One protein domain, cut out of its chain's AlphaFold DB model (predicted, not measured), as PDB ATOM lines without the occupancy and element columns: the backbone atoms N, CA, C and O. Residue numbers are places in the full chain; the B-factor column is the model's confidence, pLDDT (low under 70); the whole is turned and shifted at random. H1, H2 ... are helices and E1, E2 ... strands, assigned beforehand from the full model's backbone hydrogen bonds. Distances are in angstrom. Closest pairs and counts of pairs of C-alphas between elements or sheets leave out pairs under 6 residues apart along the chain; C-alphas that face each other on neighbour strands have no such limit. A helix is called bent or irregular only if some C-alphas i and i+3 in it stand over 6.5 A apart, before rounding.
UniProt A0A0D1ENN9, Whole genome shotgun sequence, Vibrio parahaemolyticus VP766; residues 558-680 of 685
ATOM      1  N   GLY A 558     -43.196  -3.112 -29.756       92.12
ATOM      2  CA  GLY A 558     -44.416  -3.918 -29.852       92.12
ATOM      3  C   GLY A 558     -45.451  -3.329 -30.813       92.12
ATOM      4  O   GLY A 558     -45.909  -4.032 -31.709       92.12
ATOM      5  N   ASP A 559     -45.753  -2.035 -30.693       92.19
ATOM      6  CA  ASP A 559     -46.726  -1.364 -31.564       92.19
ATOM      7  C   ASP A 559     -46.214  -1.275 -33.012       92.19
ATOM      8  O   ASP A 559     -46.953  -1.559 -33.953       92.19
ATOM      9  N   LEU A 560     -44.921  -0.974 -33.209       92.94
ATOM     10  CA  LEU A 560     -44.311  -0.985 -34.547       92.94
ATOM     11  C   LEU A 560     -44.297  -2.375 -35.181       92.94
ATOM     12  O   LEU A 560     -44.468  -2.499 -36.392       92.94
ATOM     13  N   TYR A 561     -44.069  -3.417 -34.387       93.69
ATOM     14  CA  TYR A 561     -44.072  -4.786 -34.879       93.69
ATOM     15  C   TYR A 561     -45.485  -5.221 -35.282       93.69
ATOM     16  O   TYR A 561     -45.664  -5.808 -36.345       93.69
ATOM     17  N   GLN A 562     -46.508  -4.842 -34.511       92.56
ATOM     18  CA  GLN A 562     -47.908  -5.068 -34.882       92.56
ATOM     19  C   GLN A 562     -48.307  -4.343 -36.177       92.56
ATOM     20  O   GLN A 562     -49.042  -4.897 -36.998       92.56
ATOM     21  N   GLU A 563     -47.797  -3.126 -36.402       92.00
ATOM     22  CA  GLU A 563     -47.947  -2.433 -37.688       92.00
ATOM     23  C   GLU A 563     -47.237  -3.174 -38.831       92.00
ATOM     24  O   GLU A 563     -47.777  -3.261 -39.934       92.00
ATOM     25  N   PHE A 564     -46.044  -3.720 -38.574       90.94
ATOM     26  CA  PHE A 564     -45.259  -4.470 -39.555       90.94
ATOM     27  C   PHE A 564     -45.974  -5.740 -40.032       90.94
ATOM     28  O   PHE A 564     -46.088  -5.952 -41.240       90.94
ATOM     29  N   ILE A 565     -46.495  -6.541 -39.101       90.69
ATOM     30  CA  ILE A 565     -47.241  -7.772 -39.414       90.69
ATOM     31  C   ILE A 565     -48.685  -7.490 -39.867       90.69
ATOM     32  O   ILE A 565     -49.364  -8.379 -40.373       90.69
ATOM     33  N   GLY A 566     -49.174  -6.257 -39.683       89.25
ATOM     34  CA  GLY A 566     -50.527  -5.842 -40.059       89.25
ATOM     35  C   GLY A 566     -51.639  -6.446 -39.192       89.25
ATOM     36  O   GLY A 566     -52.792  -6.489 -39.623       89.25
ATOM     37  N   ALA A 567     -51.317  -6.917 -37.983       88.88
ATOM     38  CA  ALA A 567     -52.245  -7.600 -37.085       88.88
ATOM     39  C   ALA A 567     -52.060  -7.158 -35.627       88.88
ATOM     40  O   ALA A 567     -50.943  -7.016 -35.132       88.88
ATOM     41  N   LYS A 568     -53.178  -6.985 -34.910       89.75
ATOM     42  CA  LYS A 568     -53.169  -6.759 -33.458       89.75
ATOM     43  C   LYS A 568     -53.140  -8.098 -32.734       89.75
ATOM     44  O   LYS A 568     -54.106  -8.856 -32.800       89.75
ATOM     45  N   LEU A 569     -52.046  -8.363 -32.032       88.69
ATOM     46  CA  LEU A 569     -51.850  -9.586 -31.261       88.69
ATOM     47  C   LEU A 569     -52.302  -9.402 -29.809       88.69
ATOM     48  O   LEU A 569     -52.242  -8.305 -29.251       88.69
ATOM     49  N   HIS A 570     -52.731 -10.499 -29.184       90.25
ATOM     50  CA  HIS A 570     -52.940 -10.548 -27.737       90.25
ATOM     51  C   HIS A 570     -51.583 -10.417 -27.011       90.25
ATOM     52  O   HIS A 570     -50.606 -10.966 -27.520       90.25
ATOM     53  N   PRO A 571     -51.493  -9.761 -25.832       87.50
ATOM     54  CA  PRO A 571     -50.217  -9.467 -25.164       87.50
ATOM     55  C   PRO A 571     -49.247 -10.650 -25.043       87.50
ATOM     56  O   PRO A 571     -48.085 -10.509 -25.387       87.50
ATOM     57  N   VAL A 572     -49.735 -11.828 -24.644       87.88
ATOM     58  CA  VAL A 572     -48.903 -13.040 -24.498       87.88
ATOM     59  C   VAL A 572     -48.292 -13.488 -25.832       87.88
ATOM     60  O   VAL A 572     -47.107 -13.779 -25.900       87.88
ATOM     61  N   LEU A 573     -49.078 -13.479 -26.915       89.88
ATOM     62  CA  LEU A 573     -48.578 -13.842 -28.247       89.88
ATOM     63  C   LEU A 573     -47.595 -12.796 -28.782       89.88
ATOM     64  O   LEU A 573     -46.648 -13.142 -29.474       89.88
ATOM     65  N   LEU A 574     -47.807 -11.516 -28.458       90.56
ATOM     66  CA  LEU A 574     -46.868 -10.457 -28.817       90.56
ATOM     67  C   LEU A 574     -45.517 -10.649 -28.116       90.56
ATOM     68  O   LEU A 574     -44.484 -10.419 -28.733       90.56
ATOM     69  N   GLU A 575     -45.509 -11.056 -26.847       91.62
ATOM     70  CA  GLU A 575     -44.268 -11.326 -26.112       91.62
ATOM     71  C   GLU A 575     -43.473 -12.485 -26.732       91.62
ATOM     72  O   GLU A 575     -42.263 -12.347 -26.926       91.62
ATOM     73  N   ASP A 576     -44.149 -13.571 -27.122       90.81
ATOM     74  CA  ASP A 576     -43.527 -14.715 -27.805       90.81
ATOM     75  C   ASP A 576     -42.930 -14.316 -29.167       90.81
ATOM     76  O   ASP A 576     -41.783 -14.646 -29.480       90.81
ATOM     77  N   GLU A 577     -43.675 -13.552 -29.964       92.44
ATOM     78  CA  GLU A 577     -43.222 -13.042 -31.263       92.44
ATOM     79  C   GLU A 577     -42.038 -12.074 -31.122       92.44
ATOM     80  O   GLU A 577     -41.068 -12.144 -31.873       92.44
ATOM     81  N   LEU A 578     -42.056 -11.195 -30.115       92.56
ATOM     82  CA  LEU A 578     -40.937 -10.292 -29.846       92.56
ATOM     83  C   LEU A 578     -39.690 -11.043 -29.355       92.56
ATOM     84  O   LEU A 578     -38.572 -10.623 -29.669       92.56
ATOM     85  N   CYS A 579     -39.854 -12.149 -28.623       92.19
ATOM     86  CA  CYS A 579     -38.746 -13.041 -28.275       92.19
ATOM     87  C   CYS A 579     -38.097 -13.639 -29.526       92.19
ATOM     88  O   CYS A 579     -36.868 -13.636 -29.635       92.19
ATOM     89  N   GLN A 580     -38.906 -14.079 -30.497       90.75
ATOM     90  CA  GLN A 580     -38.413 -14.588 -31.781       90.75
ATOM     91  C   GLN A 580     -37.721 -13.485 -32.590       90.75
ATOM     92  O   GLN A 580     -36.553 -13.633 -32.961       90.75
ATOM     93  N   LEU A 581     -38.378 -12.334 -32.765       91.88
ATOM     94  CA  LEU A 581     -37.846 -11.177 -33.487       91.88
ATOM     95  C   LEU A 581     -36.468 -10.759 -32.951       91.88
ATOM     96  O   LEU A 581     -35.509 -10.611 -33.711       91.88
ATOM     97  N   LEU A 582     -36.353 -10.586 -31.632       91.25
ATOM     98  CA  LEU A 582     -35.132 -10.111 -30.974       91.25
ATOM     99  C   LEU A 582     -34.135 -11.238 -30.655       91.25
ATOM    100  O   LEU A 582     -33.002 -10.941 -30.260       91.25
ATOM    101  N   ASN A 583     -34.528 -12.497 -30.876       90.69
ATOM    102  CA  ASN A 583     -33.771 -13.714 -30.594       90.69
ATOM    103  C   ASN A 583     -33.282 -13.784 -29.133       90.69
ATOM    104  O   ASN A 583     -32.075 -13.829 -28.863       90.69
ATOM    105  N   VAL A 584     -34.232 -13.722 -28.195       90.12
ATOM    106  CA  VAL A 584     -34.009 -13.757 -26.739       90.12
ATOM    107  C   VAL A 584     -35.058 -14.614 -26.036       90.12
ATOM    108  O   VAL A 584     -36.163 -14.773 -26.540       90.12
ATOM    109  N   ASP A 585     -34.729 -15.110 -24.845       90.44
ATOM    110  CA  ASP A 585     -35.691 -15.788 -23.972       90.44
ATOM    111  C   ASP A 585     -36.587 -14.782 -23.229       90.44
ATOM    112  O   ASP A 585     -36.209 -13.622 -23.020       90.44
ATOM    113  N   MET A 586     -37.741 -15.249 -22.740       88.75
ATOM    114  CA  MET A 586     -38.728 -14.430 -22.014       88.75
ATOM    115  C   MET A 586     -38.134 -13.658 -20.825       88.75
ATOM    116  O   MET A 586     -38.493 -12.504 -20.593       88.75
ATOM    117  N   GLU A 587     -37.171 -14.239 -20.103       89.12
ATOM    118  CA  GLU A 587     -36.498 -13.568 -18.979       89.12
ATOM    119  C   GLU A 587     -35.724 -12.309 -19.411       89.12
ATOM    120  O   GLU A 587     -35.593 -11.350 -18.647       89.12
ATOM    121  N   GLN A 588     -35.224 -12.287 -20.650       90.00
ATOM    122  CA  GLN A 588     -34.429 -11.190 -21.207       90.00
ATOM    123  C   GLN A 588     -35.254 -10.228 -22.070       90.00
ATOM    124  O   GLN A 588     -34.747  -9.163 -22.448       90.00
ATOM    125  N   LEU A 589     -36.519 -10.556 -22.356       92.25
ATOM    126  CA  LEU A 589     -37.378  -9.810 -23.276       92.25
ATOM    127  C   LEU A 589     -37.463  -8.325 -22.917       92.25
ATOM    128  O   LEU A 589     -37.231  -7.466 -23.766       92.25
ATOM    129  N   LYS A 590     -37.712  -7.998 -21.643       92.25
ATOM    130  CA  LYS A 590     -37.824  -6.602 -21.183       92.25
ATOM    131  C   LYS A 590     -36.572  -5.782 -21.504       92.25
ATOM    132  O   LYS A 590     -36.669  -4.659 -21.994       92.25
ATOM    133  N   PHE A 591     -35.391  -6.343 -21.243       90.62
ATOM    134  CA  PHE A 591     -34.123  -5.683 -21.546       90.62
ATOM    135  C   PHE A 591     -33.927  -5.516 -23.061       90.62
ATOM    136  O   PHE A 591     -33.524  -4.445 -23.522       90.62
ATOM    137  N   ALA A 592     -34.248  -6.550 -23.843       91.00
ATOM    138  CA  ALA A 592     -34.126  -6.526 -25.297       91.00
ATOM    139  C   ALA A 592     -35.062  -5.493 -25.950       91.00
ATOM    140  O   ALA A 592     -34.618  -4.741 -26.822       91.00
ATOM    141  N   VAL A 593     -36.314  -5.401 -25.487       93.62
ATOM    142  CA  VAL A 593     -37.306  -4.412 -25.938       93.62
ATOM    143  C   VAL A 593     -36.855  -2.996 -25.602       93.62
ATOM    144  O   VAL A 593     -36.839  -2.139 -26.483       93.62
ATOM    145  N   ASN A 594     -36.407  -2.741 -24.369       93.25
ATOM    146  CA  ASN A 594     -35.891  -1.427 -23.971       93.25
ATOM    147  C   ASN A 594     -34.714  -0.982 -24.850       93.25
ATOM    148  O   ASN A 594     -34.629   0.172 -25.283       93.25
ATOM    149  N   ARG A 595     -33.813  -1.918 -25.153       92.25
ATOM    150  CA  ARG A 595     -32.667  -1.681 -26.026       92.25
ATOM    151  C   ARG A 595     -33.091  -1.364 -27.463       92.25
ATOM    152  O   ARG A 595     -32.550  -0.426 -28.052       92.25
ATOM    153  N   ALA A 596     -34.055  -2.104 -28.007       93.19
ATOM    154  CA  ALA A 596     -34.593  -1.868 -29.345       93.19
ATOM    155  C   ALA A 596     -35.360  -0.532 -29.424       93.19
ATOM    156  O   ALA A 596     -35.135   0.237 -30.357       93.19
ATOM    157  N   ASN A 597     -36.154  -0.185 -28.403       95.25
ATOM    158  CA  ASN A 597     -36.817   1.122 -28.290       95.25
ATOM    159  C   ASN A 597     -35.808   2.267 -28.370       95.25
ATOM    160  O   ASN A 597     -36.005   3.215 -29.125       95.25
ATOM    161  N   LYS A 598     -34.699   2.166 -27.629       93.88
ATOM    162  CA  LYS A 598     -33.649   3.191 -27.618       93.88
ATOM    163  C   LYS A 598     -32.969   3.348 -28.983       93.88
ATOM    164  O   LYS A 598     -32.694   4.472 -29.399       93.88
ATOM    165  N   LEU A 599     -32.706   2.241 -29.680       93.88
ATOM    166  CA  LEU A 599     -32.134   2.251 -31.030       93.88
ATOM    167  C   LEU A 599     -33.077   2.926 -32.035       93.88
ATOM    168  O   LEU A 599     -32.662   3.832 -32.755       93.88
ATOM    169  N   ILE A 600     -34.346   2.517 -32.053       95.25
ATOM    170  CA  ILE A 600     -35.349   3.065 -32.973       95.25
ATOM    171  C   ILE A 600     -35.629   4.537 -32.658       95.25
ATOM    172  O   ILE A 600     -35.715   5.349 -33.575       95.25
ATOM    173  N   GLU A 601     -35.689   4.919 -31.379       95.44
ATOM    174  CA  GLU A 601     -35.843   6.321 -30.986       95.44
ATOM    175  C   GLU A 601     -34.658   7.176 -31.448       95.44
ATOM    176  O   GLU A 601     -34.856   8.298 -31.906       95.44
ATOM    177  N   SER A 602     -33.433   6.644 -31.405       94.81
ATOM    178  CA  SER A 602     -32.256   7.318 -31.965       94.81
ATOM    179  C   SER A 602     -32.392   7.571 -33.463       94.81
ATOM    180  O   SER A 602     -32.137   8.682 -33.930       94.81
ATOM    181  N   ILE A 603     -32.871   6.574 -34.208       95.12
ATOM    182  CA  ILE A 603     -33.108   6.686 -35.651       95.12
ATOM    183  C   ILE A 603     -34.235   7.686 -35.945       95.12
ATOM    184  O   ILE A 603     -34.090   8.506 -36.850       95.12
ATOM    185  N   ARG A 604     -35.315   7.687 -35.153       94.38
ATOM    186  CA  ARG A 604     -36.406   8.667 -35.263       94.38
ATOM    187  C   ARG A 604     -35.914  10.092 -35.003       94.38
ATOM    188  O   ARG A 604     -36.187  10.999 -35.776       94.38
ATOM    189  N   GLN A 605     -35.151  10.321 -33.936       93.06
ATOM    190  CA  GLN A 605     -34.595  11.648 -33.646       93.06
ATOM    191  C   GLN A 605     -33.632  12.107 -34.755       93.06
ATOM    192  O   GLN A 605     -33.639  13.275 -35.142       93.06
ATOM    193  N   PHE A 606     -32.836  11.186 -35.309       94.56
ATOM    194  CA  PHE A 606     -31.987  11.450 -36.467       94.56
ATOM    195  C   PHE A 606     -32.798  11.806 -37.721       94.56
ATOM    196  O   PHE A 606     -32.440  12.758 -38.425       94.56
ATOM    197  N   SER A 607     -33.904  11.109 -37.996       94.31
ATOM    198  CA  SER A 607     -34.753  11.412 -39.151       94.31
ATOM    199  C   SER A 607     -35.394  12.797 -39.058       94.31
ATOM    200  O   SER A 607     -35.515  13.481 -40.073       94.31
ATOM    201  N   LEU A 608     -35.665  13.280 -37.845       92.38
ATOM    202  CA  LEU A 608     -36.173  14.631 -37.597       92.38
ATOM    203  C   LEU A 608     -35.088  15.726 -37.662       92.38
ATOM    204  O   LEU A 608     -35.415  16.903 -37.792       92.38
ATOM    205  N   HIS A 609     -33.799  15.377 -37.584       91.06
ATOM    206  CA  HIS A 609     -32.720  16.371 -37.542       91.06
ATOM    207  C   HIS A 609     -32.507  17.060 -38.905       91.06
ATOM    208  O   HIS A 609     -32.188  16.379 -39.875       91.06
ATOM    209  N   PRO A 610     -32.583  18.392 -39.032       86.81
ATOM    210  CA  PRO A 610     -32.659  19.049 -40.342       86.81
ATOM    211  C   PRO A 610     -31.396  18.901 -41.204       86.81
ATOM    212  O   PRO A 610     -31.492  18.850 -42.425       86.81
ATOM    213  N   SER A 611     -30.215  18.821 -40.587       85.19
ATOM    214  CA  SER A 611     -28.925  18.885 -41.294       85.19
ATOM    215  C   SER A 611     -28.101  17.597 -41.272       85.19
ATOM    216  O   SER A 611     -27.145  17.471 -42.035       85.19
ATOM    217  N   ASN A 612     -28.443  16.625 -40.419       89.00
ATOM    218  CA  ASN A 612     -27.623  15.422 -40.283       89.00
ATOM    219  C   ASN A 612     -28.040  14.421 -41.348       89.00
ATOM    220  O   ASN A 612     -29.205  14.034 -41.422       89.00
ATOM    221  N   ARG A 613     -27.072  13.976 -42.146       90.00
ATOM    222  CA  ARG A 613     -27.305  13.028 -43.236       90.00
ATOM    223  C   ARG A 613     -26.894  11.591 -42.905       90.00
ATOM    224  O   ARG A 613     -27.367  10.654 -43.545       90.00
ATOM    225  N   TYR A 614     -26.079  11.415 -41.869       90.88
ATOM    226  CA  TYR A 614     -25.508  10.130 -41.484       90.88
ATOM    227  C   TYR A 614     -25.742   9.876 -39.998       90.88
ATOM    228  O   TYR A 614     -25.565  10.778 -39.174       90.88
ATOM    229  N   HIS A 615     -26.107   8.646 -39.658       92.12
ATOM    230  CA  HIS A 615     -26.232   8.184 -38.285       92.12
ATOM    231  C   HIS A 615     -25.475   6.878 -38.111       92.12
ATOM    232  O   HIS A 615     -25.697   5.922 -38.846       92.12
ATOM    233  N   PHE A 616     -24.567   6.841 -37.144       89.88
ATOM    234  CA  PHE A 616     -23.748   5.670 -36.873       89.88
ATOM    235  C   PHE A 616     -24.124   5.088 -35.511       89.88
ATOM    236  O   PHE A 616     -23.884   5.704 -34.472       89.88
ATOM    237  N   CYS A 617     -24.741   3.911 -35.524       89.62
ATOM    238  CA  CYS A 617     -25.234   3.202 -34.351       89.62
ATOM    239  C   CYS A 617     -24.277   2.066 -33.991       89.62
ATOM    240  O   CYS A 617     -24.203   1.060 -34.695       89.62
ATOM    241  N   MET A 618     -23.588   2.189 -32.859       86.62
ATOM    242  CA  MET A 618     -22.734   1.125 -32.329       86.62
ATOM    243  C   MET A 618     -23.474   0.337 -31.251       86.62
ATOM    244  O   MET A 618     -23.906   0.885 -30.236       86.62
ATOM    245  N   LEU A 619     -23.625  -0.963 -31.475       84.31
ATOM    246  CA  LEU A 619     -24.304  -1.894 -30.586       84.31
ATOM    247  C   LEU A 619     -23.292  -2.833 -29.918       84.31
ATOM    248  O   LEU A 619     -22.411  -3.362 -30.584       84.31
ATOM    249  N   ASN A 620     -23.461  -3.128 -28.625       75.50
ATOM    250  CA  ASN A 620     -22.614  -4.120 -27.937       75.50
ATOM    251  C   ASN A 620     -22.859  -5.561 -28.429       75.50
ATOM    252  O   ASN A 620     -21.967  -6.400 -28.383       75.50
ATOM    253  N   LYS A 621     -24.084  -5.863 -28.882       78.19
ATOM    254  CA  LYS A 621     -24.478  -7.169 -29.438       78.19
ATOM    255  C   LYS A 621     -25.400  -6.975 -30.638       78.19
ATOM    256  O   LYS A 621     -26.489  -6.426 -30.478       78.19
ATOM    257  N   SER A 622     -24.977  -7.408 -31.816       81.56
ATOM    258  CA  SER A 622     -25.795  -7.352 -33.031       81.56
ATOM    259  C   SER A 622     -27.070  -8.188 -32.930       81.56
ATOM    260  O   SER A 622     -27.050  -9.280 -32.357       81.56
ATOM    261  N   TYR A 623     -28.139  -7.711 -33.564       84.25
ATOM    262  CA  TYR A 623     -29.298  -8.529 -33.908       84.25
ATOM    263  C   TYR A 623     -28.951  -9.348 -35.156       84.25
ATOM    264  O   TYR A 623     -28.379  -8.816 -36.103       84.25
ATOM    265  N   LYS A 624     -29.203 -10.659 -35.140       77.50
ATOM    266  CA  LYS A 624     -28.804 -11.575 -36.230       77.50
ATOM    267  C   LYS A 624     -29.987 -12.271 -36.908       77.50
ATOM    268  O   LYS A 624     -29.768 -13.034 -37.840       77.50
ATOM    269  N   ASN A 625     -31.204 -12.036 -36.425       84.75
ATOM    270  CA  ASN A 625     -32.410 -12.605 -37.011       84.75
ATOM    271  C   ASN A 625     -32.716 -11.902 -38.349       84.75
ATOM    272  O   ASN A 625     -32.647 -10.677 -38.412       84.75
ATOM    273  N   LEU A 626     -33.039 -12.662 -39.399       85.75
ATOM    274  CA  LEU A 626     -33.436 -12.121 -40.708       85.75
ATOM    275  C   LEU A 626     -34.731 -11.313 -40.608       85.75
ATOM    276  O   LEU A 626     -34.827 -10.241 -41.190       85.75
ATOM    277  N   GLU A 627     -35.680 -11.779 -39.801       89.12
ATOM    278  CA  GLU A 627     -36.949 -11.083 -39.582       89.12
ATOM    279  C   GLU A 627     -36.746  -9.716 -38.923       89.12
ATOM    280  O   GLU A 627     -37.418  -8.745 -39.264       89.12
ATOM    281  N   PHE A 628     -35.749  -9.603 -38.039       90.88
ATOM    282  CA  PHE A 628     -35.345  -8.310 -37.493       90.88
ATOM    283  C   PHE A 628     -34.829  -7.374 -38.588       90.88
ATOM    284  O   PHE A 628     -35.145  -6.187 -38.564       90.88
ATOM    285  N   MET A 629     -34.089  -7.903 -39.569       89.75
ATOM    286  CA  MET A 629     -33.590  -7.101 -40.688       89.75
ATOM    287  C   MET A 629     -34.735  -6.550 -41.539       89.75
ATOM    288  O   MET A 629     -34.773  -5.360 -41.855       89.75
ATOM    289  N   ASP A 630     -35.716  -7.395 -41.849       91.38
ATOM    290  CA  ASP A 630     -36.904  -6.996 -42.604       91.38
ATOM    291  C   ASP A 630     -37.764  -5.987 -41.828       91.38
ATOM    292  O   ASP A 630     -38.244  -4.992 -42.387       91.38
ATOM    293  N   PHE A 631     -37.899  -6.189 -40.516       94.12
ATOM    294  CA  PHE A 631     -38.544  -5.238 -39.618       94.12
ATOM    295  C   PHE A 631     -37.838  -3.874 -39.641       94.12
ATOM    296  O   PHE A 631     -38.488  -2.833 -39.758       94.12
ATOM    297  N   MET A 632     -36.505  -3.847 -39.618       94.31
ATOM    298  CA  MET A 632     -35.739  -2.601 -39.658       94.31
ATOM    299  C   MET A 632     -35.815  -1.896 -41.017       94.31
ATOM    300  O   MET A 632     -35.856  -0.665 -41.054       94.31
ATOM    301  N   VAL A 633     -35.961  -2.617 -42.134       92.69
ATOM    302  CA  VAL A 633     -36.290  -1.997 -43.435       92.69
ATOM    303  C   VAL A 633     -37.611  -1.222 -43.351       92.69
ATOM    304  O   VAL A 633     -37.720  -0.114 -43.884       92.69
ATOM    305  N   LYS A 634     -38.609  -1.755 -42.640       93.56
ATOM    306  CA  LYS A 634     -39.918  -1.107 -42.446       93.56
ATOM    307  C   LYS A 634     -39.847   0.087 -41.505       93.56
ATOM    308  O   LYS A 634     -40.452   1.119 -41.796       93.56
ATOM    309  N   VAL A 635     -39.046  -0.009 -40.444       94.19
ATOM    310  CA  VAL A 635     -38.696   1.139 -39.593       94.19
ATOM    311  C   VAL A 635     -38.056   2.250 -40.434       94.19
ATOM    312  O   VAL A 635     -38.452   3.411 -40.325       94.19
ATOM    313  N   GLY A 636     -37.122   1.896 -41.319       93.50
ATOM    314  CA  GLY A 636     -36.488   2.828 -42.249       93.50
ATOM    315  C   GLY A 636     -37.485   3.514 -43.186       93.50
ATOM    316  O   GLY A 636     -37.465   4.734 -43.318       93.50
ATOM    317  N   GLN A 637     -38.422   2.758 -43.769       93.56
ATOM    318  CA  GLN A 637     -39.500   3.307 -44.604       93.56
ATOM    319  C   GLN A 637     -40.407   4.273 -43.828       93.56
ATOM    320  O   GLN A 637     -40.738   5.338 -44.343       93.56
ATOM    321  N   LYS A 638     -40.786   3.931 -42.587       93.88
ATOM    322  CA  LYS A 638     -41.652   4.771 -41.740       93.88
ATOM    323  C   LYS A 638     -41.012   6.118 -41.405       93.88
ATOM    324  O   LYS A 638     -41.715   7.122 -41.324       93.88
ATOM    325  N   TYR A 639     -39.696   6.136 -41.202       94.31
ATOM    326  CA  TYR A 639     -38.958   7.332 -40.796       94.31
ATOM    327  C   TYR A 639     -38.153   7.993 -41.922       94.31
ATOM    328  O   TYR A 639     -37.398   8.913 -41.633       94.31
ATOM    329  N   ASP A 640     -38.312   7.558 -43.174       93.00
ATOM    330  CA  ASP A 640     -37.556   8.046 -44.341       93.00
ATOM    331  C   ASP A 640     -36.024   8.007 -44.141       93.00
ATOM    332  O   ASP A 640     -35.285   8.962 -44.392       93.00
ATOM    333  N   VAL A 641     -35.533   6.871 -43.636       94.75
ATOM    334  CA  VAL A 641     -34.105   6.595 -43.422       94.75
ATOM    335  C   VAL A 641     -33.743   5.261 -44.058       94.75
ATOM    336  O   VAL A 641     -34.367   4.239 -43.783       94.75
ATOM    337  N   THR A 642     -32.680   5.231 -44.862       93.44
ATOM    338  CA  THR A 642     -32.109   3.962 -45.329       93.44
ATOM    339  C   THR A 642     -31.235   3.370 -44.228       93.44
ATOM    340  O   THR A 642     -30.261   3.999 -43.812       93.44
ATOM    341  N   ILE A 643     -31.568   2.168 -43.759       92.75
ATOM    342  CA  ILE A 643     -30.861   1.499 -42.662       92.75
ATOM    343  C   ILE A 643     -29.997   0.368 -43.224       92.75
ATOM    344  O   ILE A 643     -30.484  -0.480 -43.967       92.75
ATOM    345  N   PHE A 644     -28.720   0.358 -42.851       88.69
ATOM    346  CA  PHE A 644     -27.790  -0.734 -43.118       88.69
ATOM    347  C   PHE A 644     -27.423  -1.408 -41.809       88.69
ATOM    348  O   PHE A 644     -26.944  -0.752 -40.885       88.69
ATOM    349  N   GLU A 645     -27.612  -2.717 -41.732       85.50
ATOM    350  CA  GLU A 645     -27.410  -3.472 -40.502       85.50
ATOM    351  C   GLU A 645     -26.211  -4.408 -40.568       85.50
ATOM    352  O   GLU A 645     -25.782  -4.834 -41.638       85.50
ATOM    353  N   ASN A 646     -25.677  -4.740 -39.390       76.19
ATOM    354  CA  ASN A 646     -24.572  -5.681 -39.212       76.19
ATOM    355  C   ASN A 646     -23.307  -5.368 -40.020       76.19
ATOM    356  O   ASN A 646     -22.528  -6.277 -40.326       76.19
ATOM    357  N   ILE A 647     -23.048  -4.085 -40.286       76.06
ATOM    358  CA  ILE A 647     -21.815  -3.656 -40.947       76.06
ATOM    359  C   ILE A 647     -20.627  -3.982 -40.043       76.06
ATOM    360  O   ILE A 647     -20.572  -3.554 -38.890       76.06
ATOM    361  N   ASN A 648     -19.685  -4.774 -40.547       70.06
ATOM    362  CA  ASN A 648     -18.501  -5.216 -39.814       70.06
ATOM    363  C   ASN A 648     -17.249  -5.204 -40.711       70.06
ATOM    364  O   ASN A 648     -17.322  -4.880 -41.894       70.06
ATOM    365  N   ALA A 649     -16.089  -5.586 -40.169       59.91
ATOM    366  CA  ALA A 649     -14.829  -5.612 -40.919       59.91
ATOM    367  C   ALA A 649     -14.868  -6.489 -42.196       59.91
ATOM    368  O   ALA A 649     -14.141  -6.225 -43.151       59.91
ATOM    369  N   ALA A 650     -15.715  -7.525 -42.250       57.50
ATOM    370  CA  ALA A 650     -15.926  -8.331 -43.455       57.50
ATOM    371  C   ALA A 650     -16.853  -7.644 -44.477       57.50
ATOM    372  O   ALA A 650     -16.724  -7.907 -45.669       57.50
ATOM    373  N   SER A 651     -17.710  -6.708 -44.057       57.28
ATOM    374  CA  SER A 651     -18.555  -5.905 -44.954       57.28
ATOM    375  C   SER A 651     -17.752  -4.978 -45.879       57.28
ATOM    376  O   SER A 651     -18.252  -4.622 -46.943       57.28
ATOM    377  N   PHE A 652     -16.493  -4.651 -45.541       57.09
ATOM    378  CA  PHE A 652     -15.557  -3.974 -46.457       57.09
ATOM    379  C   PHE A 652     -15.189  -4.825 -47.681       57.09
ATOM    380  O   PHE A 652     -14.781  -4.278 -48.700       57.09
ATOM    381  N   ARG A 653     -15.321  -6.156 -47.587       53.84
ATOM    382  CA  ARG A 653     -15.009  -7.104 -48.670       53.84
ATOM    383  C   ARG A 653     -16.230  -7.521 -49.497       53.84
ATOM    384  O   ARG A 653     -16.041  -8.086 -50.563       53.84
ATOM    385  N   ASN A 654     -17.448  -7.242 -49.025       57.94
ATOM    386  CA  ASN A 654     -18.693  -7.806 -49.568       57.94
ATOM    387  C   ASN A 654     -19.623  -6.758 -50.218       57.94
ATOM    388  O   ASN A 654     -20.838  -6.869 -50.083       57.94
ATOM    389  N   ASP A 655     -19.086  -5.715 -50.861       64.94
ATOM    390  CA  ASP A 655     -19.816  -4.648 -51.588       64.94
ATOM    391  C   ASP A 655     -20.859  -3.821 -50.796       64.94
ATOM    392  O   ASP A 655     -21.280  -2.759 -51.253       64.94
ATOM    393  N   GLN A 656     -21.239  -4.212 -49.575       70.56
ATOM    394  CA  GLN A 656     -22.189  -3.478 -48.726       70.56
ATOM    395  C   GLN A 656     -21.673  -2.088 -48.343       70.56
ATOM    396  O   GLN A 656     -22.433  -1.123 -48.346       70.56
ATOM    397  N   PHE A 657     -20.376  -1.967 -48.046       74.50
ATOM    398  CA  PHE A 657     -19.766  -0.665 -47.779       74.50
ATOM    399  C   PHE A 657     -19.762   0.227 -49.028       74.50
ATOM    400  O   PHE A 657     -20.051   1.416 -48.934       74.50
ATOM    401  N   GLN A 658     -19.525  -0.356 -50.208       78.38
ATOM    402  CA  GLN A 658     -19.615   0.371 -51.475       78.38
ATOM    403  C   GLN A 658     -21.048   0.811 -51.775       78.38
ATOM    404  O   GLN A 658     -21.257   1.918 -52.254       78.38
ATOM    405  N   ALA A 659     -22.057   0.007 -51.434       80.75
ATOM    406  CA  ALA A 659     -23.455   0.411 -51.546       80.75
ATOM    407  C   ALA A 659     -23.786   1.614 -50.645       80.75
ATOM    408  O   ALA A 659     -24.497   2.522 -51.079       80.75
ATOM    409  N   ILE A 660     -23.236   1.650 -49.422       84.12
ATOM    410  CA  ILE A 660     -23.345   2.813 -48.534       84.12
ATOM    411  C   ILE A 660     -22.674   4.020 -49.194       84.12
ATOM    412  O   ILE A 660     -23.351   5.017 -49.420       84.12
ATOM    413  N   LEU A 661     -21.391   3.927 -49.563       82.88
ATOM    414  CA  LEU A 661     -20.655   5.022 -50.208       82.88
ATOM    415  C   LEU A 661     -21.373   5.553 -51.453       82.88
ATOM    416  O   LEU A 661     -21.654   6.744 -51.528       82.88
ATOM    417  N   ASN A 662     -21.780   4.669 -52.363       84.56
ATOM    418  CA  ASN A 662     -22.516   5.032 -53.571       84.56
ATOM    419  C   ASN A 662     -23.808   5.785 -53.242       84.56
ATOM    420  O   ASN A 662     -24.116   6.792 -53.878       84.56
ATOM    421  N   LEU A 663     -24.577   5.341 -52.243       85.44
ATOM    422  CA  LEU A 663     -25.793   6.038 -51.818       85.44
ATOM    423  C   LEU A 663     -25.472   7.421 -51.227       85.44
ATOM    424  O   LEU A 663     -26.219   8.383 -51.442       85.44
ATOM    425  N   LEU A 664     -24.360   7.522 -50.498       85.50
ATOM    426  CA  LEU A 664     -23.886   8.764 -49.903       85.50
ATOM    427  C   LEU A 664     -23.360   9.762 -50.946       85.50
ATOM    428  O   LEU A 664     -23.565  10.965 -50.798       85.50
ATOM    429  N   GLU A 665     -22.770   9.290 -52.033       87.25
ATOM    430  CA  GLU A 665     -22.268  10.140 -53.115       87.25
ATOM    431  C   GLU A 665     -23.365  10.535 -54.113       87.25
ATOM    432  O   GLU A 665     -23.374  11.660 -54.606       87.25
ATOM    433  N   SER A 666     -24.325   9.642 -54.387       87.06
ATOM    434  CA  SER A 666     -25.315   9.830 -55.464       87.06
ATOM    435  C   SER A 666     -26.654  10.436 -55.035       87.06
ATOM    436  O   SER A 666     -27.422  10.882 -55.888       87.06
ATOM    437  N   THR A 667     -26.979  10.449 -53.739       87.19
ATOM    438  CA  THR A 667     -28.283  10.938 -53.251       87.19
ATOM    439  C   THR A 667     -28.134  12.007 -52.172       87.19
ATOM    440  O   THR A 667     -27.029  12.397 -51.825       87.19
ATOM    441  N   THR A 668     -29.245  12.497 -51.620       85.62
ATOM    442  CA  THR A 668     -29.288  13.298 -50.380       85.62
ATOM    443  C   THR A 668     -30.024  12.568 -49.257       85.62
ATOM    444  O   THR A 668     -30.306  13.153 -48.212       85.62
ATOM    445  N   LYS A 669     -30.323  11.273 -49.452       88.75
ATOM    446  CA  LYS A 669     -31.059  10.464 -48.479       88.75
ATOM    447  C   LYS A 669     -30.293  10.356 -47.167       88.75
ATOM    448  O   LYS A 669     -29.057  10.329 -47.155       88.75
ATOM    449  N   LYS A 670     -31.054  10.266 -46.079       93.81
ATOM    450  CA  LYS A 670     -30.530   9.971 -44.750       93.81
ATOM    451  C   LYS A 670     -30.188   8.501 -44.631       93.81
ATOM    452  O   LYS A 670     -30.975   7.640 -45.024       93.81
ATOM    453  N   VAL A 671     -29.024   8.228 -44.059       93.94
ATOM    454  CA  VAL A 671     -28.515   6.868 -43.903       93.94
ATOM    455  C   VAL A 671     -28.166   6.602 -42.450       93.94
ATOM    456  O   VAL A 671     -27.415   7.364 -41.841       93.94
ATOM    457  N   ALA A 672     -28.695   5.507 -41.913       93.69
ATOM    458  CA  ALA A 672     -28.295   4.963 -40.626       93.69
ATOM    459  C   ALA A 672     -27.512   3.664 -40.834       93.69
ATOM    460  O   ALA A 672     -27.948   2.775 -41.560       93.69
ATOM    461  N   VAL A 673     -26.359   3.551 -40.186       90.69
ATOM    462  CA  VAL A 673     -25.506   2.362 -40.215       90.69
ATOM    463  C   VAL A 673     -25.447   1.777 -38.816       90.69
ATOM    464  O   VAL A 673     -25.073   2.465 -37.870       90.69
ATOM    465  N   ILE A 674     -25.802   0.504 -38.688       89.56
ATOM    466  CA  ILE A 674     -25.788  -0.243 -37.437       89.56
ATOM    467  C   ILE A 674     -24.635  -1.241 -37.479       89.56
ATOM    468  O   ILE A 674     -24.564  -2.111 -38.349       89.56
ATOM    469  N   THR A 675     -23.729  -1.117 -36.516       84.38
ATOM    470  CA  THR A 675     -22.531  -1.949 -36.386       84.38
ATOM    471  C   THR A 675     -22.410  -2.536 -34.979       84.38
ATOM    472  O   THR A 675     -23.080  -2.099 -34.039       84.38
ATOM    473  N   ASN A 676     -21.528  -3.522 -34.826       75.44
ATOM    474  CA  ASN A 676     -21.091  -4.005 -33.523       75.44
ATOM    475  C   ASN A 676     -19.823  -3.256 -33.094       75.44
ATOM    476  O   ASN A 676     -18.869  -3.187 -33.866       75.44
ATOM    477  N   TYR A 677     -19.774  -2.794 -31.843       62.75
ATOM    478  CA  TYR A 677     -18.595  -2.163 -31.240       62.75
ATOM    479  C   TYR A 677     -17.298  -2.971 -31.452       62.75
ATOM    480  O   TYR A 677     -16.250  -2.409 -31.768       62.75
ATOM    481  N   GLN A 678     -17.371  -4.304 -31.355       55.81
ATOM    482  CA  GLN A 678     -16.211  -5.185 -31.553       55.81
ATOM    483  C   GLN A 678     -15.673  -5.183 -32.994       55.81
ATOM    484  O   GLN A 678     -14.505  -5.498 -33.209       55.81
ATOM    485  N   ALA A 679     -16.499  -4.844 -33.987       51.06
ATOM    486  CA  ALA A 679     -16.122  -4.882 -35.399       51.06
ATOM    487  C   ALA A 679     -15.399  -3.611 -35.877       51.06
ATOM    488  O   ALA A 679     -14.703  -3.659 -36.888       51.06
ATOM    489  N   THR A 680     -15.546  -2.500 -35.154       52.50
ATOM    490  CA  THR A 680     -14.934  -1.191 -35.450       52.50
ATOM    491  C   THR A 680     -13.679  -0.897 -34.618       52.50
ATOM    492  O   THR A 680     -13.019   0.123 -34.809       52.50
TER     493      THR A 680
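Overview. This is residues 558 to 680 of the 685 residues of an uncharacterized protein of Vibrio parahaemolyticus VP766 (UniProt A0A0D1ENN9). A small twisted sheet of three parallel strands is sandwiched in three layers between H3 on one face and H5 on the other, with H4 beside its E2 edge. H1 and H2 form a helical head beyond H4, away from the sheet. The 123 printed residues include six named helices and three named strands, in the order H1 H2 H3 E1 H4 E2 H5 E3 H6; the sheet's order is E1 E3 E2. The class is mixed, and the whole is compact, with a radius of gyration of the C-alphas of 15.1 A and spans of 45 by 30 by 19 A.

Arrangement. H1, residues 558 to 565, touches residues 631 to 635 of H4, residues 626 to 639, about perpendicular at 79 degrees; their closest C-alphas, Phe 564 and Phe 631, are 6.8 A apart. H2, residues 571 to 582, touches residues 586 to 593 of H3, residues 586 to 608; their closest C-alphas, Cys 579 and Leu 589, are 6.1 A apart. E1, residues 614 to 619, is parallel to E3, residues 670 to 676, with N 617 and O 673 within hydrogen-bond range at 2.8 A. E2, residues 641 to 647, is parallel to E3, with N 644 and O 672 at 2.8 A. H3 is on the sheet at a height of 10.8 A; H5, residues 656 to 666, is on the opposite face at 10.1 A, and both run along the strands. H4 is only just at the sheet's level, at 3.9 A. E2, H5 and E3 form a strand-helix-strand unit, two parallel neighbour strands joined through a helix, with a right-handed crossover; E1, H4 and E2 form a split one, with E3 between the strands, also right-handed. H6, residues 677 to 680, only grazes the sheet and is too short for an O i to N i+4 pair; such pairs are within range throughout H1, H2, H4 and H5, and in 17 of 19 in H3.

Along the chain. H1 begins at C-alpha 558 (-44.416, -3.918, -29.852). H3 is 33.1 A long and irregular, with C-alphas 587 and 590 7.4 A apart; H4 is 20.2 A and E3 20.3 A long. H6 ends at C-alpha 680 (-14.934, -1.191, -35.450).

Size, cuts and confidence. The farthest C-alphas, Val 572 and Glu 665, are 45.4 A apart. The printed part has no cut and no long link. Residues 649 to 655 and 677 to 680 have pLDDT under 70.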